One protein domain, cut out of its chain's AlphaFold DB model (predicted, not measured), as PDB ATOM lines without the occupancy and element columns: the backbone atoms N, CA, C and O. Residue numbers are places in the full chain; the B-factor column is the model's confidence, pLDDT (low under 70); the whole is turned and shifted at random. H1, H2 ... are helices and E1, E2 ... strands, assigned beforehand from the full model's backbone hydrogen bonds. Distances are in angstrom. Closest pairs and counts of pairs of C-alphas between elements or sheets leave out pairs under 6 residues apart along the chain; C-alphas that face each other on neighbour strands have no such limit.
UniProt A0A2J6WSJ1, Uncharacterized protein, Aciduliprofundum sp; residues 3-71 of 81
ATOM      1  N   ILE A   3      33.523   9.361  16.051       89.75
ATOM      2  CA  ILE A   3      32.299   8.558  15.936       89.75
ATOM      3  C   ILE A   3      31.913   8.029  17.317       89.75
ATOM      4  O   ILE A   3      32.612   7.195  17.899       89.75
ATOM      5  N   GLY A   4      30.785   8.492  17.837       90.25
ATOM      6  CA  GLY A   4      30.193   8.065  19.096       90.25
ATOM      7  C   GLY A   4      28.797   7.473  18.923       90.25
ATOM      8  O   GLY A   4      28.170   7.531  17.869       90.25
ATOM      9  N   LYS A   5      28.259   6.890  20.003       87.50
ATOM     10  CA  LYS A   5      26.882   6.344  20.002       87.50
ATOM     11  C   LYS A   5      25.827   7.429  19.746       87.50
ATOM     12  O   LYS A   5      24.684   7.107  19.426       87.50
ATOM     13  N   GLU A   6      26.188   8.692  19.963       86.81
ATOM     14  CA  GLU A   6      25.309   9.840  19.786       86.81
ATOM     15  C   GLU A   6      25.033  10.209  18.335       86.81
ATOM     16  O   GLU A   6      23.940  10.695  18.061       86.81
ATOM     17  N   ASP A   7      25.942   9.855  17.426       85.88
ATOM     18  CA  ASP A   7      25.790  10.030  15.978       85.88
ATOM     19  C   ASP A   7      24.733   9.085  15.365       85.88
ATOM     20  O   ASP A   7      24.493   9.107  14.164       85.88
ATOM     21  N   PHE A   8      24.101   8.234  16.187       84.81
ATOM     22  CA  PHE A   8      23.117   7.226  15.782       84.81
ATOM     23  C   PHE A   8      21.790   7.314  16.568       84.81
ATOM     24  O   PHE A   8      21.081   6.308  16.723       84.81
ATOM     25  N   ARG A   9      21.475   8.468  17.168       66.38
ATOM     26  CA  ARG A   9      20.382   8.640  18.142       66.38
ATOM     27  C   ARG A   9      18.965   8.530  17.570       66.38
ATOM     28  O   ARG A   9      18.065   8.263  18.364       66.38
ATOM     29  N   PHE A  10      18.731   8.612  16.259       55.25
ATOM     30  CA  PHE A  10      17.365   8.580  15.704       55.25
ATOM     31  C   PHE A  10      17.161   7.688  14.474       55.25
ATOM     32  O   PHE A  10      16.671   8.123  13.437       55.25
ATOM     33  N   GLY A  11      17.436   6.389  14.617       52.59
ATOM     34  CA  GLY A  11      16.802   5.320  13.822       52.59
ATOM     35  C   GLY A  11      17.167   5.223  12.335       52.59
ATOM     36  O   GLY A  11      16.879   4.187  11.744       52.59
ATOM     37  N   TRP A  12      17.805   6.240  11.758       55.75
ATOM     38  CA  TRP A  12      18.267   6.304  10.364       55.75
ATOM     39  C   TRP A  12      19.461   7.257  10.196       55.75
ATOM     40  O   TRP A  12      19.691   7.773   9.106       55.75
ATOM     41  N   GLU A  13      20.205   7.536  11.267       74.50
ATOM     42  CA  GLU A  13      21.412   8.352  11.152       74.50
ATOM     43  C   GLU A  13      22.532   7.480  10.574       74.50
ATOM     44  O   GLU A  13      23.000   6.509  11.178       74.50
ATOM     45  N   GLU A  14      22.833   7.774   9.312       83.88
ATOM     46  CA  GLU A  14      23.910   7.200   8.527       83.88
ATOM     47  C   GLU A  14      25.142   8.093   8.685       83.88
ATOM     48  O   GLU A  14      25.076   9.301   8.455       83.88
ATOM     49  N   ILE A  15      26.273   7.494   9.038       87.75
ATOM     50  CA  ILE A  15      27.577   8.137   8.941       87.75
ATOM     51  C   ILE A  15      28.172   7.748   7.599       87.75
ATOM     52  O   ILE A  15      28.482   6.584   7.345       87.75
ATOM     53  N   ASP A  16      28.345   8.739   6.741       85.50
ATOM     54  CA  ASP A  16      29.038   8.582   5.477       85.50
ATOM     55  C   ASP A  16      30.547   8.475   5.723       85.50
ATOM     56  O   ASP A  16      31.193   9.425   6.171       85.50
ATOM     57  N   ILE A  17      31.107   7.305   5.424       83.31
ATOM     58  CA  ILE A  17      32.518   6.985   5.664       83.31
ATOM     59  C   ILE A  17      33.402   7.547   4.533       83.31
ATOM     60  O   ILE A  17      34.628   7.496   4.587       83.31
ATOM     61  N   THR A  18      32.806   8.126   3.481       80.12
ATOM     62  CA  THR A  18      33.475   8.679   2.286       80.12
ATOM     63  C   THR A  18      34.408   7.703   1.557       80.12
ATOM     64  O   THR A  18      35.165   8.099   0.670       80.12
ATOM     65  N   ALA A  19      34.322   6.409   1.874       87.06
ATOM     66  CA  ALA A  19      35.085   5.353   1.233       87.06
ATOM     67  C   ALA A  19      34.312   4.747   0.053       87.06
ATOM     68  O   ALA A  19      33.081   4.653   0.057       87.06
ATOM     69  N   TRP A  20      35.055   4.309  -0.964       87.00
ATOM     70  CA  TRP A  20      34.510   3.625  -2.134       87.00
ATOM     71  C   TRP A  20      34.850   2.140  -2.081       87.00
ATOM     72  O   TRP A  20      36.008   1.763  -1.911       87.00
ATOM     73  N   TYR A  21      33.843   1.297  -2.285       86.75
ATOM     74  CA  TYR A  21      33.988  -0.151  -2.340       86.75
ATOM     75  C   TYR A  21      33.539  -0.671  -3.704       86.75
ATOM     76  O   TYR A  21      32.529  -0.227  -4.256       86.75
ATOM     77  N   ARG A  22      34.307  -1.601  -4.278       87.06
ATOM     78  CA  ARG A  22      34.001  -2.187  -5.585       87.06
ATOM     79  C   ARG A  22      33.298  -3.525  -5.397       87.06
ATOM     80  O   ARG A  22      33.886  -4.467  -4.876       87.06
ATOM     81  N   ILE A  23      32.053  -3.611  -5.861       83.31
ATOM     82  CA  ILE A  23      31.242  -4.834  -5.849       83.31
ATOM     83  C   ILE A  23      30.946  -5.206  -7.297       83.31
ATOM     84  O   ILE A  23      30.176  -4.524  -7.978       83.31
ATOM     85  N   ASN A  24      31.551  -6.299  -7.771       83.31
ATOM     86  CA  ASN A  24      31.524  -6.695  -9.181       83.31
ATOM     87  C   ASN A  24      31.983  -5.522 -10.085       83.31
ATOM     88  O   ASN A  24      33.052  -4.939  -9.878       83.31
ATOM     89  N   ASP A  25      31.144  -5.127 -11.045       84.25
ATOM     90  CA  ASP A  25      31.385  -4.018 -11.975       84.25
ATOM     91  C   ASP A  25      30.806  -2.674 -11.503       84.25
ATOM     92  O   ASP A  25      30.621  -1.750 -12.295       84.25
ATOM     93  N   SER A  26      30.454  -2.549 -10.220       83.81
ATOM     94  CA  SER A  26      29.856  -1.335  -9.658       83.81
ATOM     95  C   SER A  26      30.674  -0.762  -8.508       83.81
ATOM     96  O   SER A  26      31.197  -1.485  -7.660       83.81
ATOM     97  N   TRP A  27      30.742   0.566  -8.477       87.69
ATOM     98  CA  TRP A  27      31.225   1.328  -7.334       87.69
ATOM     99  C   TRP A  27      30.071   1.597  -6.380       87.69
ATOM    100  O   TRP A  27      28.980   1.990  -6.805       87.69
ATOM    101  N   ALA A  28      30.329   1.383  -5.102       90.69
ATOM    102  CA  ALA A  28      29.396   1.615  -4.021       90.69
ATOM    103  C   ALA A  28      30.036   2.550  -2.997       90.69
ATOM    104  O   ALA A  28      31.247   2.487  -2.765       90.69
ATOM    105  N   ARG A  29      29.219   3.417  -2.402       90.75
ATOM    106  CA  ARG A  29      29.660   4.292  -1.316       90.75
ATOM    107  C   ARG A  29      29.482   3.569   0.006       90.75
ATOM    108  O   ARG A  29      28.443   2.950   0.216       90.75
ATOM    109  N   VAL A  30      30.502   3.605   0.849       92.31
ATOM    110  CA  VAL A  30      30.484   2.938   2.148       92.31
ATOM    111  C   VAL A  30      29.964   3.900   3.199       92.31
ATOM    112  O   VAL A  30      30.448   5.026   3.310       92.31
ATOM    113  N   SER A  31      29.021   3.412   3.992       92.38
ATOM    114  CA  SER A  31      28.434   4.136   5.106       92.38
ATOM    115  C   SER A  31      28.266   3.217   6.315       92.38
ATOM    116  O   SER A  31      28.285   1.987   6.204       92.38
ATOM    117  N   MET A  32      28.097   3.819   7.485       93.00
ATOM    118  CA  MET A  32      27.767   3.146   8.734       93.00
ATOM    119  C   MET A  32      26.377   3.558   9.199       93.00
ATOM    120  O   MET A  32      26.011   4.723   9.108       93.00
ATOM    121  N   ARG A  33      25.603   2.628   9.753       92.50
ATOM    122  CA  ARG A  33      24.322   2.931  10.409       92.50
ATOM    123  C   ARG A  33      24.124   2.089  11.653       92.50
ATOM    124  O   ARG A  33      24.747   1.039  11.819       92.50
ATOM    125  N   LYS A  34      23.165   2.499  12.476       91.06
ATOM    126  CA  LYS A  34      22.624   1.669  13.549       91.06
ATOM    127  C   LYS A  34      21.273   1.094  13.143       91.06
ATOM    128  O   LYS A  34      20.342   1.830  12.836       91.06
ATOM    129  N   ASN A  35      21.156  -0.226  13.190       89.25
ATOM    130  CA  ASN A  35      19.936  -0.964  12.901       89.25
ATOM    131  C   ASN A  35      19.543  -1.802  14.124       89.25
ATOM    132  O   ASN A  35      20.150  -2.835  14.416       89.25
ATOM    133  N   LYS A  36      18.513  -1.350  14.850       87.44
ATOM    134  CA  LYS A  36      18.093  -1.924  16.140       87.44
ATOM    135  C   LYS A  36      19.263  -1.962  17.139       87.44
ATOM    136  O   LYS A  36      19.706  -0.918  17.611       87.44
ATOM    137  N   GLU A  37      19.747  -3.158  17.463       90.25
ATOM    138  CA  GLU A  37      20.845  -3.404  18.405       90.25
ATOM    139  C   GLU A  37      22.222  -3.524  17.730       90.25
ATOM    140  O   GLU A  37      23.218  -3.700  18.423       90.25
ATOM    141  N   PHE A  38      22.287  -3.438  16.398       92.06
ATOM    142  CA  PHE A  38      23.515  -3.640  15.635       92.06
ATOM    143  C   PHE A  38      24.027  -2.348  15.002       92.06
ATOM    144  O   PHE A  38      23.245  -1.522  14.531       92.06
ATOM    145  N   TYR A  39      25.346  -2.229  14.926       92.75
ATOM    146  CA  TYR A  39      26.049  -1.301  14.051       92.75
ATOM    147  C   TYR A  39      26.444  -2.049  12.778       92.75
ATOM    148  O   TYR A  39      26.959  -3.169  12.835       92.75
ATOM    149  N   GLU A  40      26.155  -1.449  11.631       94.56
ATOM    150  CA  GLU A  40      26.365  -2.039  10.310       94.56
ATOM    151  C   GLU A  40      27.247  -1.120   9.475       94.56
ATOM    152  O   GLU A  40      26.923   0.057   9.325       94.56
ATOM    153  N   VAL A  41      28.303  -1.671   8.877       94.12
ATOM    154  CA  VAL A  41      28.980  -1.063   7.728       94.12
ATOM    155  C   VAL A  41      28.342  -1.646   6.474       94.12
ATOM    156  O   VAL A  41      28.278  -2.870   6.321       94.12
ATOM    157  N   TYR A  42      27.868  -0.802   5.568       93.38
ATOM    158  CA  TYR A  42      27.240  -1.232   4.324       93.38
ATOM    159  C   TYR A  42      27.710  -0.397   3.142       93.38
ATOM    160  O   TYR A  42      28.193   0.722   3.286       93.38
ATOM    161  N   ALA A  43      27.576  -0.979   1.958       92.62
ATOM    162  CA  ALA A  43      27.896  -0.348   0.695       92.62
ATOM    163  C   ALA A  43      26.604  -0.065  -0.078       92.62
ATOM    164  O   ALA A  43      25.888  -0.996  -0.455       92.62
ATOM    165  N   HIS A  44      26.325   1.212  -0.331       89.62
ATOM    166  CA  HIS A  44      25.172   1.657  -1.101       89.62
ATOM    167  C   HIS A  44      25.479   1.615  -2.602       89.62
ATOM    168  O   HIS A  44      26.315   2.372  -3.115       89.62
ATOM    169  N   ILE A  45      24.796   0.735  -3.336       86.94
ATOM    170  CA  ILE A  45      24.934   0.611  -4.790       86.94
ATOM    171  C   ILE A  45      23.865   1.482  -5.461       86.94
ATOM    172  O   ILE A  45      22.760   1.019  -5.756       86.94
ATOM    173  N   TYR A  46      24.207   2.734  -5.784       76.00
ATOM    174  CA  TYR A  46      23.266   3.722  -6.347       76.00
ATOM    175  C   TYR A  46      22.456   3.217  -7.550       76.00
ATOM    176  O   TYR A  46      21.263   3.490  -7.664       76.00
ATOM    177  N   ARG A  47      23.086   2.452  -8.454       76.19
ATOM    178  CA  ARG A  47      22.418   1.928  -9.660       76.19
ATOM    179  C   ARG A  47      21.354   0.875  -9.358       76.19
ATOM    180  O   ARG A  47      20.420   0.732 -10.140       76.19
ATOM    181  N   LYS A  48      21.517   0.127  -8.267       78.00
ATOM    182  CA  LYS A  48      20.626  -0.973  -7.887       78.00
ATOM    183  C   LYS A  48      19.656  -0.592  -6.768       78.00
ATOM    184  O   LYS A  48      18.721  -1.345  -6.533       78.00
ATOM    185  N   LYS A  49      19.852   0.571  -6.125       80.12
ATOM    186  CA  LYS A  49      19.126   0.989  -4.912       80.12
ATOM    187  C   LYS A  49      19.150  -0.108  -3.839       80.12
ATOM    188  O   LYS A  49      18.149  -0.364  -3.178       80.12
ATOM    189  N   GLU A  50      20.292  -0.776  -3.725       85.25
ATOM    190  CA  GLU A  50      20.504  -1.923  -2.849       85.25
ATOM    191  C   GLU A  50      21.678  -1.629  -1.918       85.25
ATOM    192  O   GLU A  50      22.708  -1.106  -2.361       85.25
ATOM    193  N   ASP A  51      21.509  -1.986  -0.646       90.31
ATOM    194  CA  ASP A  51      22.560  -1.943   0.364       90.31
ATOM    195  C   ASP A  51      23.127  -3.344   0.562       90.31
ATOM    196  O   ASP A  51      22.392  -4.291   0.854       90.31
ATOM    197  N   VAL A  52      24.448  -3.466   0.485       91.75
ATOM    198  CA  VAL A  52      25.148  -4.701   0.841       91.75
ATOM    199  C   VAL A  52      25.822  -4.505   2.188       91.75
ATOM    200  O   VAL A  52      26.701  -3.655   2.319       91.75
ATOM    201  N   ILE A  53      25.430  -5.290   3.192       93.62
ATOM    202  CA  ILE A  53      26.083  -5.271   4.507       93.62
ATOM    203  C   ILE A  53      27.461  -5.919   4.369       93.62
ATOM    204  O   ILE A  53      27.569  -7.078   3.972       93.62
ATOM    205  N   LEU A  54      28.503  -5.165   4.708       94.25
ATOM    206  CA  LEU A  54      29.891  -5.622   4.691       94.25
ATOM    207  C   LEU A  54      30.314  -6.175   6.053       94.25
ATOM    208  O   LEU A  54      31.039  -7.163   6.126       94.25
ATOM    209  N   PHE A  55      29.841  -5.544   7.129       96.00
ATOM    210  CA  PHE A  55      30.157  -5.920   8.501       96.00
ATOM    211  C   PHE A  55      29.001  -5.563   9.438       96.00
ATOM    212  O   PHE A  55      28.314  -4.561   9.235       96.00
ATOM    213  N   ARG A  56      28.773  -6.391  10.461       95.88
ATOM    214  CA  ARG A  56      27.736  -6.181  11.477       95.88
ATOM    215  C   ARG A  56      28.236  -6.662  12.835       95.88
ATOM    216  O   ARG A  56      28.649  -7.809  12.964       95.88
ATOM    217  N   THR A  57      28.087  -5.823  13.851       96.06
ATOM    218  CA  THR A  57      28.413  -6.142  15.249       96.06
ATOM    219  C   THR A  57      27.457  -5.407  16.197       96.06
ATOM    220  O   THR A  57      26.736  -4.499  15.783       96.06
ATOM    221  N   LYS A  58      27.398  -5.815  17.469       94.31
ATOM    222  CA  LYS A  58      26.694  -5.061  18.524       94.31
ATOM    223  C   LYS A  58      27.580  -3.983  19.158       94.31
ATOM    224  O   LYS A  58      27.062  -3.122  19.869       94.31
ATOM    225  N   ASP A  59      28.886  -4.005  18.890       93.69
ATOM    226  CA  ASP A  59      29.854  -3.055  19.433       93.69
ATOM    227  C   ASP A  59      30.244  -1.992  18.392       93.69
ATOM    228  O   ASP A  59      30.775  -2.291  17.325       93.69
ATOM    229  N   LEU A  60      29.997  -0.717  18.705       92.31
ATOM    230  CA  LEU A  60      30.380   0.387  17.825       92.31
ATOM    231  C   LEU A  60      31.903   0.468  17.649       92.31
ATOM    232  O   LEU A  60      32.360   0.789  16.555       92.31
ATOM    233  N   LYS A  61      32.682   0.156  18.691       94.25
ATOM    234  CA  LYS A  61      34.143   0.221  18.639       94.25
ATOM    235  C   LYS A  61      34.696  -0.763  17.614       94.25
ATOM    236  O   LYS A  61      35.437  -0.348  16.731       94.25
ATOM    237  N   GLU A  62      34.256  -2.021  17.661       95.31
ATOM    238  CA  GLU A  62      34.627  -3.030  16.660       95.31
ATOM    239  C   GLU A  62      34.248  -2.593  15.238       95.31
ATOM    240  O   GLU A  62      34.984  -2.841  14.285       95.31
ATOM    241  N   CYS A  63      33.106  -1.919  15.081       93.56
ATOM    242  CA  CYS A  63      32.643  -1.418  13.790       93.56
ATOM    243  C   CYS A  63      33.582  -0.332  13.225       93.56
ATOM    244  O   CYS A  63      33.948  -0.381  12.050       93.56
ATOM    245  N   VAL A  64      34.016   0.610  14.073       93.44
ATOM    246  CA  VAL A  64      34.978   1.671  13.717       93.44
ATOM    247  C   VAL A  64      36.375   1.091  13.449       93.44
ATOM    248  O   VAL A  64      37.038   1.456  12.481       93.44
ATOM    249  N   GLU A  65      36.833   0.140  14.261       94.62
ATOM    250  CA  GLU A  65      38.131  -0.517  14.060       94.62
ATOM    251  C   GLU A  65      38.168  -1.320  12.754       94.62
ATOM    252  O   GLU A  65      39.145  -1.247  12.002       94.62
ATOM    253  N   TRP A  66      37.085  -2.036  12.441       95.06
ATOM    254  CA  TRP A  66      36.967  -2.781  11.193       95.06
ATOM    255  C   TRP A  66      37.006  -1.848   9.979       95.06
ATOM    256  O   TRP A  66      37.773  -2.094   9.047       95.06
ATOM    257  N   VAL A  67      36.236  -0.752   9.990       93.88
ATOM    258  CA  VAL A  67      36.180   0.168   8.843       93.88
ATOM    259  C   VAL A  67      37.521   0.878   8.616       93.88
ATOM    260  O   VAL A  67      37.978   0.963   7.476       93.88
ATOM    261  N   ASN A  68      38.209   1.280   9.689       93.75
ATOM    262  CA  ASN A  68      39.560   1.841   9.615       93.75
ATOM    263  C   ASN A  68      40.554   0.858   8.990       93.75
ATOM    264  O   ASN A  68      41.298   1.226   8.082       93.75
ATOM    265  N   SER A  69      40.531  -0.400   9.440       94.38
ATOM    266  CA  SER A  69      41.416  -1.459   8.943       94.38
ATOM    267  C   SER A  69      41.196  -1.754   7.455       94.38
ATOM    268  O   SER A  69      42.153  -1.894   6.694       94.38
ATOM    269  N   VAL A  70      39.934  -1.805   7.018       93.81
ATOM    270  CA  VAL A  70      39.570  -2.164   5.639       93.81
ATOM    271  C   VAL A  70      39.823  -1.025   4.653       93.81
ATOM    272  O   VAL A  70      40.267  -1.279   3.533       93.81
ATOM    273  N   PHE A  71      39.544   0.220   5.044       90.94
ATOM    274  CA  PHE A  71      39.575   1.371   4.134       90.94
ATOM    275  C   PHE A  71      40.752   2.326   4.368       90.94
ATOM    276  O   PHE A  71      40.865   3.327   3.662       90.94
TER     277      PHE A  71
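What this domain is: This is residues 3 to 71 of the 81 residues of an uncharacterized protein of Aciduliprofundum sp (UniProt A0A2J6WSJ1). Look first for one strongly twisted sheet of four antiparallel strands, with the long helix H2 packed over one face and running along the strands. The short helix H1 only grazes the sheet, near where E1 begins and E2 ends. The printed part has 69 residues, with two named helices and four named strands in the order H1, E1, E2, E3, E4, H2; the sheet's order is E1, E2, E3, E4, and the class is mixed, helices and strands. The whole is compact, with a radius of gyration of the C-alphas of 11.6 A, and its C-alphas span 34 by 25 by 17 A.

How they stand to each other: Begin with the sheet, where E1, residues 14 to 23, E2, residues 26 to 35, E3, residues 38 to 45, and E4, residues 50 to 57, form a meander, each strand the antiparallel neighbour of the one before. E1 and E2 are a hairpin at 144 degrees between directions; look there for N 15 and O 32, 2.8 A apart. E2 and E3 are a hairpin at 157 degrees, with N 35 and O 38 at 2.8 A. E3 and E4 are a hairpin at 152 degrees, with N 43 and O 52 at 2.8 A. These N and O pairs are within hydrogen-bond range. The edge strands E1 and E4 are apart. E1 bends by 82 degrees at residue 18, E2 by 62 degrees at residue 32 and E4 by 61 degrees at residue 54. Now look over E3 for H2, residues 60 to 71, on the sheet at a height over the sheet of 8.5 A; it runs along the strands, at 15 degrees to E3 on the local plane. The closest C-alphas of H2 and E3 are those of Leu 60 and Tyr 39, 6.0 A apart. These two layers are a helix on one face of a sheet. H1, residues 5 to 8, only grazes the sheet; its closest C-alpha pair with E2 is Phe 8 and Lys 34, at 6.0 A. H1 and H2 are close but not clearly touching, with the C-alphas of Lys 5 and Leu 60 closest at 7.2 A. In H2 every O i to N i+4 pair is within hydrogen-bond range; H1 is too short for such a pair.

Where its parts are: Find C-alpha 14 at (23.910, 7.200, 8.527), where E1 begins its 20.1 A. E2 measures 24.6 A, E3 20.9 A and E4 20.2 A from first to last C-alpha. H1, before them, covers 5.7 A. H2 covers 16.5 A, from C-alpha 60 at (30.380, 0.387, 17.825) to C-alpha 71 at (39.575, 1.371, 4.134).

The domain as a whole: The two C-alphas farthest apart, those of Glu 6 and Asp 25, are 35.2 A apart. The printed part has no cut, and its five links between named elements are tight. The mean pLDDT of the printed part is 87.4; look for values under 70 at residues 9 to 12.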